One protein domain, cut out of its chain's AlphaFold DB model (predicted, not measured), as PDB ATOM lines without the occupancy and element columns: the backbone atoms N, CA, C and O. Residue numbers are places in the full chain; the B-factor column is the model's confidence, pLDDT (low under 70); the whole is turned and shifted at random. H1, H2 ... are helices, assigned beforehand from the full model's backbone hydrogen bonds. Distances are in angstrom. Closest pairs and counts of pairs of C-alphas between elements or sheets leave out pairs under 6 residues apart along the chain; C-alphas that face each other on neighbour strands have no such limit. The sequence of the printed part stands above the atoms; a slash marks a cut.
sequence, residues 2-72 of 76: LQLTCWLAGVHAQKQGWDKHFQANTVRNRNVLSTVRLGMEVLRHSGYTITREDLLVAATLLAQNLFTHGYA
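Overview. This is residues 2 to 72 of the 76 residues of an uncharacterized protein of Streptococcus suis (strain 89/1591) (UniProt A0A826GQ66). H1 sits in the middle, with H3 crossing it on one side and H4 crossing it on the other, so that the three make a row of crossed helices. The last part of H4 and the end after it, residues 63 to 72, stick out as an arm, while the short H2 lies near H1 and H3 and is followed by a long loop, residues 23 to 34. The printed part has 71 residues, with four named helices in the order H1, H2, H3, H4 and no named strand; the class is all helix. It is only just compact, close to loose, with a radius of gyration of the C-alphas of 12.9 A, and only just elongated, spanning 40 by 26 by 19 A.

Along the chain. H1, residues 2 to 15, begins at C-alpha 2 (42.041, 261.850, 23.585) and is 20.4 A long. H2 is residues 18 to 22, 7.3 A. H3, residues 35 to 44, is 14.4 A long. H4, residues 52 to 70, is 25.4 A long and ends at C-alpha 70 (21.163, 255.103, 20.932).

Arrangement. H1 and H3 touch, about perpendicular at 87 degrees; their closest C-alphas, of Gly 10 and Gly 39, are 3.6 A apart. H1, with residues 8 to 12 alone, touches H4, with residues 54 to 59 alone; they are about perpendicular at 85 degrees, and the closest C-alphas, of Leu 8 and Ala 58, are 5.4 A apart. H2 is close but not clearly touching to H1, the closest C-alphas being those of Ala 13 and Asp 19 at 6.5 A, and likewise to H3, by Asp 19 and Leu 38 at 6.6 A. H4 is apart from H2 and H3. In H1, H3 and H4 every O i to N i+4 pair is within hydrogen-bond range; in H2 0 of 1 is, but 2 of 2 O i to N i+3 pairs are.

Size, cuts and confidence. The C-alphas farthest apart, of Asn 25 and Ala 72, are 40.1 A apart. The printed part has no cut. The link from H2 to H3 is long, with 12 residues. Mean pLDDT of the printed part is 87.9; residues 70 to 72 are under 70.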
ATOM      1  N   LEU A   2      41.354 261.292  24.770       80.94
ATOM      2  CA  LEU A   2      42.041 261.850  23.585       80.94
ATOM      3  C   LEU A   2      41.405 261.462  22.230       80.94
ATOM      4  O   LEU A   2      41.218 262.314  21.368       80.94
ATOM      5  N   GLN A   3      41.012 260.194  22.058       87.75
ATOM      6  CA  GLN A   3      40.376 259.723  20.816       87.75
ATOM      7  C   GLN A   3      39.041 260.418  20.519       87.75
ATOM      8  O   GLN A   3      38.749 260.674  19.355       87.75
ATOM      9  N   LEU A   4      38.258 260.756  21.550       88.44
ATOM     10  CA  LEU A   4      36.986 261.462  21.384       88.44
ATOM     11  C   LEU A   4      37.224 262.898  20.912       88.44
ATOM     12  O   LEU A   4      36.565 263.355  19.986       88.44
ATOM     13  N   THR A   5      38.208 263.589  21.488       90.31
ATOM     14  CA  THR A   5      38.582 264.944  21.063       90.31
ATOM     15  C   THR A   5      39.077 264.963  19.616       90.31
ATOM     16  O   THR A   5      38.629 265.793  18.828       90.31
ATOM     17  N   CYS A   6      39.935 264.012  19.229       93.06
ATOM     18  CA  CYS A   6      40.365 263.869  17.835       93.06
ATOM     19  C   CYS A   6      39.197 263.515  16.910       93.06
ATOM     20  O   CYS A   6      39.141 263.993  15.784       93.06
ATOM     21  N   TRP A   7      38.240 262.709  17.368       94.00
ATOM     22  CA  TRP A   7      37.047 262.412  16.586       94.00
ATOM     23  C   TRP A   7      36.189 263.663  16.356       94.00
ATOM     24  O   TRP A   7      35.827 263.932  15.217       94.00
ATOM     25  N   LEU A   8      35.937 264.474  17.391       93.69
ATOM     26  CA  LEU A   8      35.182 265.730  17.276       93.69
ATOM     27  C   LEU A   8      35.855 266.714  16.310       93.69
ATOM     28  O   LEU A   8      35.196 267.259  15.425       93.69
ATOM     29  N   ALA A   9      37.176 266.875  16.428       93.75
ATOM     30  CA  ALA A   9      37.969 267.668  15.493       93.75
ATOM     31  C   ALA A   9      37.858 267.134  14.054       93.75
ATOM     32  O   ALA A   9      37.707 267.902  13.107       93.75
ATOM     33  N   GLY A  10      37.873 265.811  13.886       94.38
ATOM     34  CA  GLY A  10      37.702 265.155  12.594       94.38
ATOM     35  C   GLY A  10      36.317 265.346  11.977       94.38
ATOM     36  O   GLY A  10      36.218 265.555  10.771       94.38
ATOM     37  N   VAL A  11      35.250 265.305  12.781       93.88
ATOM     38  CA  VAL A  11      33.876 265.571  12.319       93.88
ATOM     39  C   VAL A  11      33.753 267.005  11.822       93.88
ATOM     40  O   VAL A  11      33.188 267.240  10.753       93.88
ATOM     41  N   HIS A  12      34.311 267.960  12.567       94.44
ATOM     42  CA  HIS A  12      34.358 269.348  12.127       94.44
ATOM     43  C   HIS A  12      35.146 269.485  10.813       94.44
ATOM     44  O   HIS A  12      34.634 270.038   9.842       94.44
ATOM     45  N   ALA A  13      36.338 268.889  10.731       93.44
ATOM     46  CA  ALA A  13      37.170 268.917   9.529       93.44
ATOM     47  C   ALA A  13      36.479 268.323   8.287       93.44
ATOM     48  O   ALA A  13      36.620 268.865   7.191       93.44
ATOM     49  N   GLN A  14      35.703 267.244   8.444       92.56
ATOM     50  CA  GLN A  14      34.902 266.664   7.357       92.56
ATOM     51  C   GLN A  14      33.819 267.625   6.868       92.56
ATOM     52  O   GLN A  14      33.623 267.760   5.662       92.56
ATOM     53  N   LYS A  15      33.133 268.330   7.777       91.31
ATOM     54  CA  LYS A  15      32.125 269.331   7.390       91.31
ATOM     55  C   LYS A  15      32.722 270.495   6.604       91.31
ATOM     56  O   LYS A  15      32.087 270.972   5.669       91.31
ATOM     57  N   GLN A  16      33.941 270.901   6.946       90.50
ATOM     58  CA  GLN A  16      34.670 271.959   6.244       90.50
ATOM     59  C   GLN A  16      35.321 271.480   4.931       90.50
ATOM     60  O   GLN A  16      35.880 272.288   4.192       90.50
ATOM     61  N   GLY A  17      35.266 270.178   4.626       91.38
ATOM     62  CA  GLY A  17      35.872 269.592   3.428       91.38
ATOM     63  C   GLY A  17      37.401 269.498   3.474       91.38
ATOM     64  O   GLY A  17      38.037 269.320   2.433       91.38
ATOM     65  N   TRP A  18      38.008 269.629   4.658       93.25
ATOM     66  CA  TRP A  18      39.464 269.578   4.832       93.25
ATOM     67  C   TRP A  18      40.036 268.183   4.615       93.25
ATOM     68  O   TRP A  18      41.221 268.039   4.334       93.25
ATOM     69  N   ASP A  19      39.202 267.148   4.682       90.81
ATOM     70  CA  ASP A  19      39.571 265.777   4.340       90.81
ATOM     71  C   ASP A  19      40.170 265.669   2.931       90.81
ATOM     72  O   ASP A  19      41.067 264.855   2.723       90.81
ATOM     73  N   LYS A  20      39.741 266.524   1.993       89.81
ATOM     74  CA  LYS A  20      40.252 266.570   0.616       89.81
ATOM     75  C   LYS A  20      41.702 267.039   0.532       89.81
ATOM     76  O   LYS A  20      42.418 266.614  -0.367       89.81
ATOM     77  N   HIS A  21      42.157 267.868   1.469       90.56
ATOM     78  CA  HIS A  21      43.540 268.355   1.493       90.56
ATOM     79  C   HIS A  21      44.540 267.250   1.860       90.56
ATOM     80  O   HIS A  21      45.725 267.359   1.560       90.56
ATOM     81  N   PHE A  22      44.061 266.175   2.496       87.94
ATOM     82  CA  PHE A  22      44.863 265.014   2.883       87.94
ATOM     83  C   PHE A  22      44.692 263.824   1.926       87.94
ATOM     84  O   PHE A  22      45.155 262.720   2.219       87.94
ATOM     85  N   GLN A  23      44.007 264.017   0.797       87.62
ATOM     86  CA  GLN A  23      43.765 262.981  -0.206       87.62
ATOM     87  C   GLN A  23      44.708 263.141  -1.398       87.62
ATOM     88  O   GLN A  23      45.092 264.244  -1.778       87.62
ATOM     89  N   ALA A  24      45.065 262.019  -2.025       84.44
ATOM     90  CA  ALA A  24      45.731 262.052  -3.320       84.44
ATOM     91  C   ALA A  24      44.756 262.564  -4.392       84.44
ATOM     92  O   ALA A  24      43.585 262.191  -4.385       84.44
ATOM     93  N   ASN A  25      45.248 263.333  -5.368       77.94
ATOM     94  CA  ASN A  25      44.439 263.967  -6.427       77.94
ATOM     95  C   ASN A  25      43.522 263.007  -7.217       77.94
ATOM     96  O   ASN A  25      42.530 263.441  -7.816       77.94
ATOM     97  N   THR A  26      43.870 261.718  -7.244       81.38
ATOM     98  CA  THR A  26      43.130 260.640  -7.912       81.38
ATOM     99  C   THR A  26      41.956 260.104  -7.093       81.38
ATOM    100  O   THR A  26      41.034 259.521  -7.661       81.38
ATOM    101  N   VAL A  27      41.945 260.304  -5.774       80.44
ATOM    102  CA  VAL A  27      40.858 259.877  -4.892       80.44
ATOM    103  C   VAL A  27      39.962 261.076  -4.608       80.44
ATOM    104  O   VAL A  27      40.374 262.017  -3.945       80.44
ATOM    105  N   ARG A  28      38.734 261.047  -5.139       75.62
ATOM    106  CA  ARG A  28      37.745 262.134  -4.971       75.62
ATOM    107  C   ARG A  28      36.408 261.683  -4.392       75.62
ATOM    108  O   ARG A  28      35.644 262.503  -3.899       75.62
ATOM    109  N   ASN A  29      36.129 260.382  -4.466       82.12
ATOM    110  CA  ASN A  29      34.799 259.823  -4.203       82.12
ATOM    111  C   ASN A  29      34.694 259.111  -2.847       82.12
ATOM    112  O   ASN A  29      33.649 258.546  -2.537       82.12
ATOM    113  N   ARG A  30      35.773 259.069  -2.056       80.56
ATOM    114  CA  ARG A  30      35.782 258.415  -0.742       80.56
ATOM    115  C   ARG A  30      36.755 259.091   0.209       80.56
ATOM    116  O   ARG A  30      37.818 259.540  -0.211       80.56
ATOM    117  N   ASN A  31      36.436 259.035   1.494       80.25
ATOM    118  CA  ASN A  31      37.344 259.474   2.545       80.25
ATOM    119  C   ASN A  31      38.516 258.490   2.647       80.25
ATOM    120  O   ASN A  31      38.311 257.282   2.770       80.25
ATOM    121  N   VAL A  32      39.745 259.003   2.595       84.50
ATOM    122  CA  VAL A  32      40.968 258.185   2.719       84.50
ATOM    123  C   VAL A  32      41.382 258.006   4.179       84.50
ATOM    124  O   VAL A  32      41.913 256.961   4.551       84.50
ATOM    125  N   LEU A  33      41.117 259.007   5.020       89.75
ATOM    126  CA  LEU A  33      41.417 258.970   6.447       89.75
ATOM    127  C   LEU A  33      40.155 258.678   7.258       89.75
ATOM    128  O   LEU A  33      39.077 259.201   6.969       89.75
ATOM    129  N   SER A  34      40.307 257.887   8.324       92.19
ATOM    130  CA  SER A  34      39.270 257.788   9.352       92.19
ATOM    131  C   SER A  34      39.066 259.149  10.020       92.19
ATOM    132  O   SER A  34      39.998 259.949  10.110       92.19
ATOM    133  N   THR A  35      37.868 259.406  10.546       92.81
ATOM    134  CA  THR A  35      37.541 260.680  11.208       92.81
ATOM    135  C   THR A  35      38.525 261.008  12.337       92.81
ATOM    136  O   THR A  35      39.018 262.126  12.420       92.81
ATOM    137  N   VAL A  36      38.918 260.018  13.148       93.88
ATOM    138  CA  VAL A  36      39.924 260.211  14.211       93.88
ATOM    139  C   VAL A  36      41.285 260.598  13.630       93.88
ATOM    140  O   VAL A  36      41.942 261.498  14.150       93.88
ATOM    141  N   ARG A  37      41.721 259.936  12.549       94.56
ATOM    142  CA  ARG A  37      43.013 260.226  11.916       94.56
ATOM    143  C   ARG A  37      43.026 261.605  11.275       94.56
ATOM    144  O   ARG A  37      44.007 262.316  11.445       94.56
ATOM    145  N   LEU A  38      41.939 261.991  10.615       94.69
ATOM    146  CA  LEU A  38      41.785 263.334  10.077       94.69
ATOM    147  C   LEU A  38      41.877 264.388  11.183       94.69
ATOM    148  O   LEU A  38      42.640 265.335  11.047       94.69
ATOM    149  N   GLY A  39      41.167 264.204  12.299       94.00
ATOM    150  CA  GLY A  39      41.242 265.148  13.412       94.00
ATOM    151  C   GLY A  39      42.633 265.234  14.041       94.00
ATOM    152  O   GLY A  39      43.060 266.320  14.415       94.00
ATOM    153  N   MET A  40      43.381 264.127  14.104       94.94
ATOM    154  CA  MET A  40      44.786 264.168  14.524       94.94
ATOM    155  C   MET A  40      45.658 264.984  13.566       94.94
ATOM    156  O   MET A  40      46.490 265.751  14.033       94.94
ATOM    157  N   GLU A  41      45.497 264.812  12.254       94.50
ATOM    158  CA  GLU A  41      46.268 265.577  11.268       94.50
ATOM    159  C   GLU A  41      45.920 267.066  11.337       94.50
ATOM    160  O   GLU A  41      46.804 267.905  11.457       94.50
ATOM    161  N   VAL A  42      44.635 267.403  11.370       94.25
ATOM    162  CA  VAL A  42      44.168 268.792  11.429       94.25
ATOM    163  C   VAL A  42      44.669 269.513  12.683       94.25
ATOM    164  O   VAL A  42      45.126 270.643  12.583       94.25
ATOM    165  N   LEU A  43      44.682 268.852  13.845       92.38
ATOM    166  CA  LEU A  43      45.222 269.430  15.084       92.38
ATOM    167  C   LEU A  43      46.757 269.568  15.091       92.38
ATOM    168  O   LEU A  43      47.294 270.301  15.918       92.38
ATOM    169  N   ARG A  44      47.472 268.850  14.217       92.75
ATOM    170  CA  ARG A  44      48.940 268.917  14.101       92.75
ATOM    171  C   ARG A  44      49.421 270.029  13.173       92.75
ATOM    172  O   ARG A  44      50.579 270.423  13.273       92.75
ATOM    173  N   HIS A  45      48.567 270.515  12.277       91.69
ATOM    174  CA  HIS A  45      48.922 271.518  11.274       91.69
ATOM    175  C   HIS A  45      48.348 272.882  11.653       91.69
ATOM    176  O   HIS A  45      47.143 273.032  11.819       91.69
ATOM    177  N   SER A  46      49.194 273.912  11.704       87.31
ATOM    178  CA  SER A  46      48.780 275.287  12.034       87.31
ATOM    179  C   SER A  46      47.889 275.950  10.974       87.31
ATOM    180  O   SER A  46      47.346 277.021  11.216       87.31
ATOM    181  N   GLY A  47      47.752 275.335   9.794       91.25
ATOM    182  CA  GLY A  47      46.887 275.810   8.710       91.25
ATOM    183  C   GLY A  47      45.393 275.572   8.944       91.25
ATOM    184  O   GLY A  47      44.585 275.990   8.119       91.25
ATOM    185  N   TYR A  48      45.024 274.908  10.041       92.81
ATOM    186  CA  TYR A  48      43.639 274.638  10.395       92.81
ATOM    187  C   TYR A  48      43.321 275.164  11.789       92.81
ATOM    188  O   TYR A  48      43.935 274.769  12.779       92.81
ATOM    189  N   THR A  49      42.312 276.025  11.869       91.69
ATOM    190  CA  THR A  49      41.870 276.609  13.133       91.69
ATOM    191  C   THR A  49      40.591 275.922  13.577       91.69
ATOM    192  O   THR A  49      39.567 276.047  12.914       91.69
ATOM    193  N   ILE A  50      40.653 275.209  14.702       90.50
ATOM    194  CA  ILE A  50      39.477 274.653  15.377       90.50
ATOM    195  C   ILE A  50      39.279 275.423  16.675       90.50
ATOM    196  O   ILE A  50      40.144 275.407  17.554       90.50
ATOM    197  N   THR A  51      38.138 276.090  16.805       91.75
ATOM    198  CA  THR A  51      37.779 276.815  18.023       91.75
ATOM    199  C   THR A  51      37.049 275.908  19.014       91.75
ATOM    200  O   THR A  51      36.619 274.792  18.710       91.75
ATOM    201  N   ARG A  52      36.870 276.395  20.244       89.62
ATOM    202  CA  ARG A  52      36.053 275.698  21.245       89.62
ATOM    203  C   ARG A  52      34.592 275.567  20.799       89.62
ATOM    204  O   ARG A  52      33.970 274.548  21.089       89.62
ATOM    205  N   GLU A  53      34.054 276.571  20.114       92.38
ATOM    206  CA  GLU A  53      32.671 276.573  19.622       92.38
ATOM    207  C   GLU A  53      32.459 275.488  18.563       92.38
ATOM    208  O   GLU A  53      31.482 274.743  18.631       92.38
ATOM    209  N   ASP A  54      33.434 275.297  17.674       91.38
ATOM    210  CA  ASP A  54      33.420 274.229  16.670       91.38
ATOM    211  C   ASP A  54      33.334 272.837  17.308       91.38
ATOM    212  O   ASP A  54      32.575 271.971  16.862       91.38
ATOM    213  N   LEU A  55      34.080 272.628  18.396       90.25
ATOM    214  CA  LEU A  55      34.043 271.380  19.155       90.25
ATOM    215  C   LEU A  55      32.706 271.182  19.874       90.25
ATOM    216  O   LEU A  55      32.223 270.051  19.949       90.25
ATOM    217  N   LEU A  56      32.089 272.256  20.375       91.81
ATOM    218  CA  LEU A  56      30.758 272.193  20.981       91.81
ATOM    219  C   LEU A  56      29.697 271.817  19.944       91.81
ATOM    220  O   LEU A  56      28.867 270.955  20.219       91.81
ATOM    221  N   VAL A  57      29.762 272.379  18.735       92.31
ATOM    222  CA  VAL A  57      28.873 271.998  17.624       92.31
ATOM    223  C   VAL A  57      29.086 270.536  17.219       92.31
ATOM    224  O   VAL A  57      28.126 269.804  16.979       92.31
ATOM    225  N   ALA A  58      30.331 270.058  17.173       90.81
ATOM    226  CA  ALA A  58      30.601 268.641  16.927       90.81
ATOM    227  C   ALA A  58      30.026 267.743  18.043       90.81
ATOM    228  O   ALA A  58      29.494 266.665  17.766       90.81
ATOM    229  N   ALA A  59      30.088 268.194  19.298       90.38
ATOM    230  CA  ALA A  59      29.565 267.460  20.445       90.38
ATOM    231  C   ALA A  59      28.029 267.418  20.470       90.38
ATOM    232  O   ALA A  59      27.460 266.380  20.808       90.38
ATOM    233  N   THR A  60      27.340 268.490  20.068       91.31
ATOM    234  CA  THR A  60      25.871 268.476  19.959       91.31
ATOM    235  C   THR A  60      25.398 267.526  18.865       91.31
ATOM    236  O   THR A  60      24.430 266.802  19.079       91.31
ATOM    237  N   LEU A  61      26.109 267.438  17.737       87.94
ATOM    238  CA  LEU A  61      25.822 266.451  16.686       87.94
ATOM    239  C   LEU A  61      26.025 265.017  17.173       87.94
ATOM    240  O   LEU A  61      25.237 264.132  16.843       87.94
ATOM    241  N   LEU A  62      27.070 264.777  17.969       87.00
ATOM    242  CA  LEU A  62      27.279 263.484  18.611       87.00
ATOM    243  C   LEU A  62      26.118 263.146  19.550       87.00
ATOM    244  O   LEU A  62      25.578 262.048  19.463       87.00
ATOM    245  N   ALA A  63      25.711 264.087  20.406       87.38
ATOM    246  CA  ALA A  63      24.583 263.898  21.312       87.38
ATOM    247  C   ALA A  63      23.288 263.611  20.540       87.38
ATOM    248  O   ALA A  63      22.604 262.644  20.849       87.38
ATOM    249  N   GLN A  64      22.987 264.377  19.487       86.75
ATOM    250  CA  GLN A  64      21.832 264.135  18.618       86.75
ATOM    251  C   GLN A  64      21.882 262.747  17.978       86.75
ATOM    252  O   GLN A  64      20.896 262.021  18.027       86.75
ATOM    253  N   ASN A  65      23.029 262.331  17.434       84.50
ATOM    254  CA  ASN A  65      23.180 260.993  16.863       84.50
ATOM    255  C   ASN A  65      23.002 259.887  17.909       84.50
ATOM    256  O   ASN A  65      22.379 258.871  17.599       84.50
ATOM    257  N   LEU A  66      23.511 260.087  19.126       83.19
ATOM    258  CA  LEU A  66      23.308 259.178  20.254       83.19
ATOM    259  C   LEU A  66      21.844 259.132  20.688       83.19
ATOM    260  O   LEU A  66      21.359 258.055  20.999       83.19
ATOM    261  N   PHE A  67      21.108 260.240  20.668       82.69
ATOM    262  CA  PHE A  67      19.672 260.209  20.939       82.69
ATOM    263  C   PHE A  67      18.913 259.491  19.821       82.69
ATOM    264  O   PHE A  67      18.131 258.590  20.100       82.69
ATOM    265  N   THR A  68      19.181 259.811  18.557       82.25
ATOM    266  CA  THR A  68      18.463 259.229  17.415       82.25
ATOM    267  C   THR A  68      18.723 257.729  17.250       82.25
ATOM    268  O   THR A  68      17.804 256.982  16.931       82.25
ATOM    269  N   HIS A  69      19.958 257.269  17.481       76.81
ATOM    270  CA  HIS A  69      20.361 255.877  17.223       76.81
ATOM    271  C   HIS A  69      20.649 255.070  18.500       76.81
ATOM    272  O   HIS A  69      20.616 253.842  18.477       76.81
ATOM    273  N   GLY A  70      20.918 255.731  19.627       62.84
ATOM    274  CA  GLY A  70      21.163 255.103  20.932       62.84
ATOM    275  C   GLY A  70      19.892 254.737  21.700       62.84
ATOM    276  O   GLY A  70      19.984 254.095  22.746       62.84
ATOM    277  N   TYR A  71      18.702 255.011  21.149       54.56
ATOM    278  CA  TYR A  71      17.427 254.436  21.610       54.56
ATOM    279  C   TYR A  71      17.358 252.894  21.518       54.56
ATOM    280  O   TYR A  71      16.342 252.309  21.883       54.56
ATOM    281  N   ALA A  72      18.437 252.218  21.107       54.09
ATOM    282  CA  ALA A  72      18.619 250.787  21.345       54.09
ATOM    283  C   ALA A  72      18.790 250.437  22.843       54.09
ATOM    284  O   ALA A  72      18.463 249.321  23.230       54.09
TER     285      ALA A  72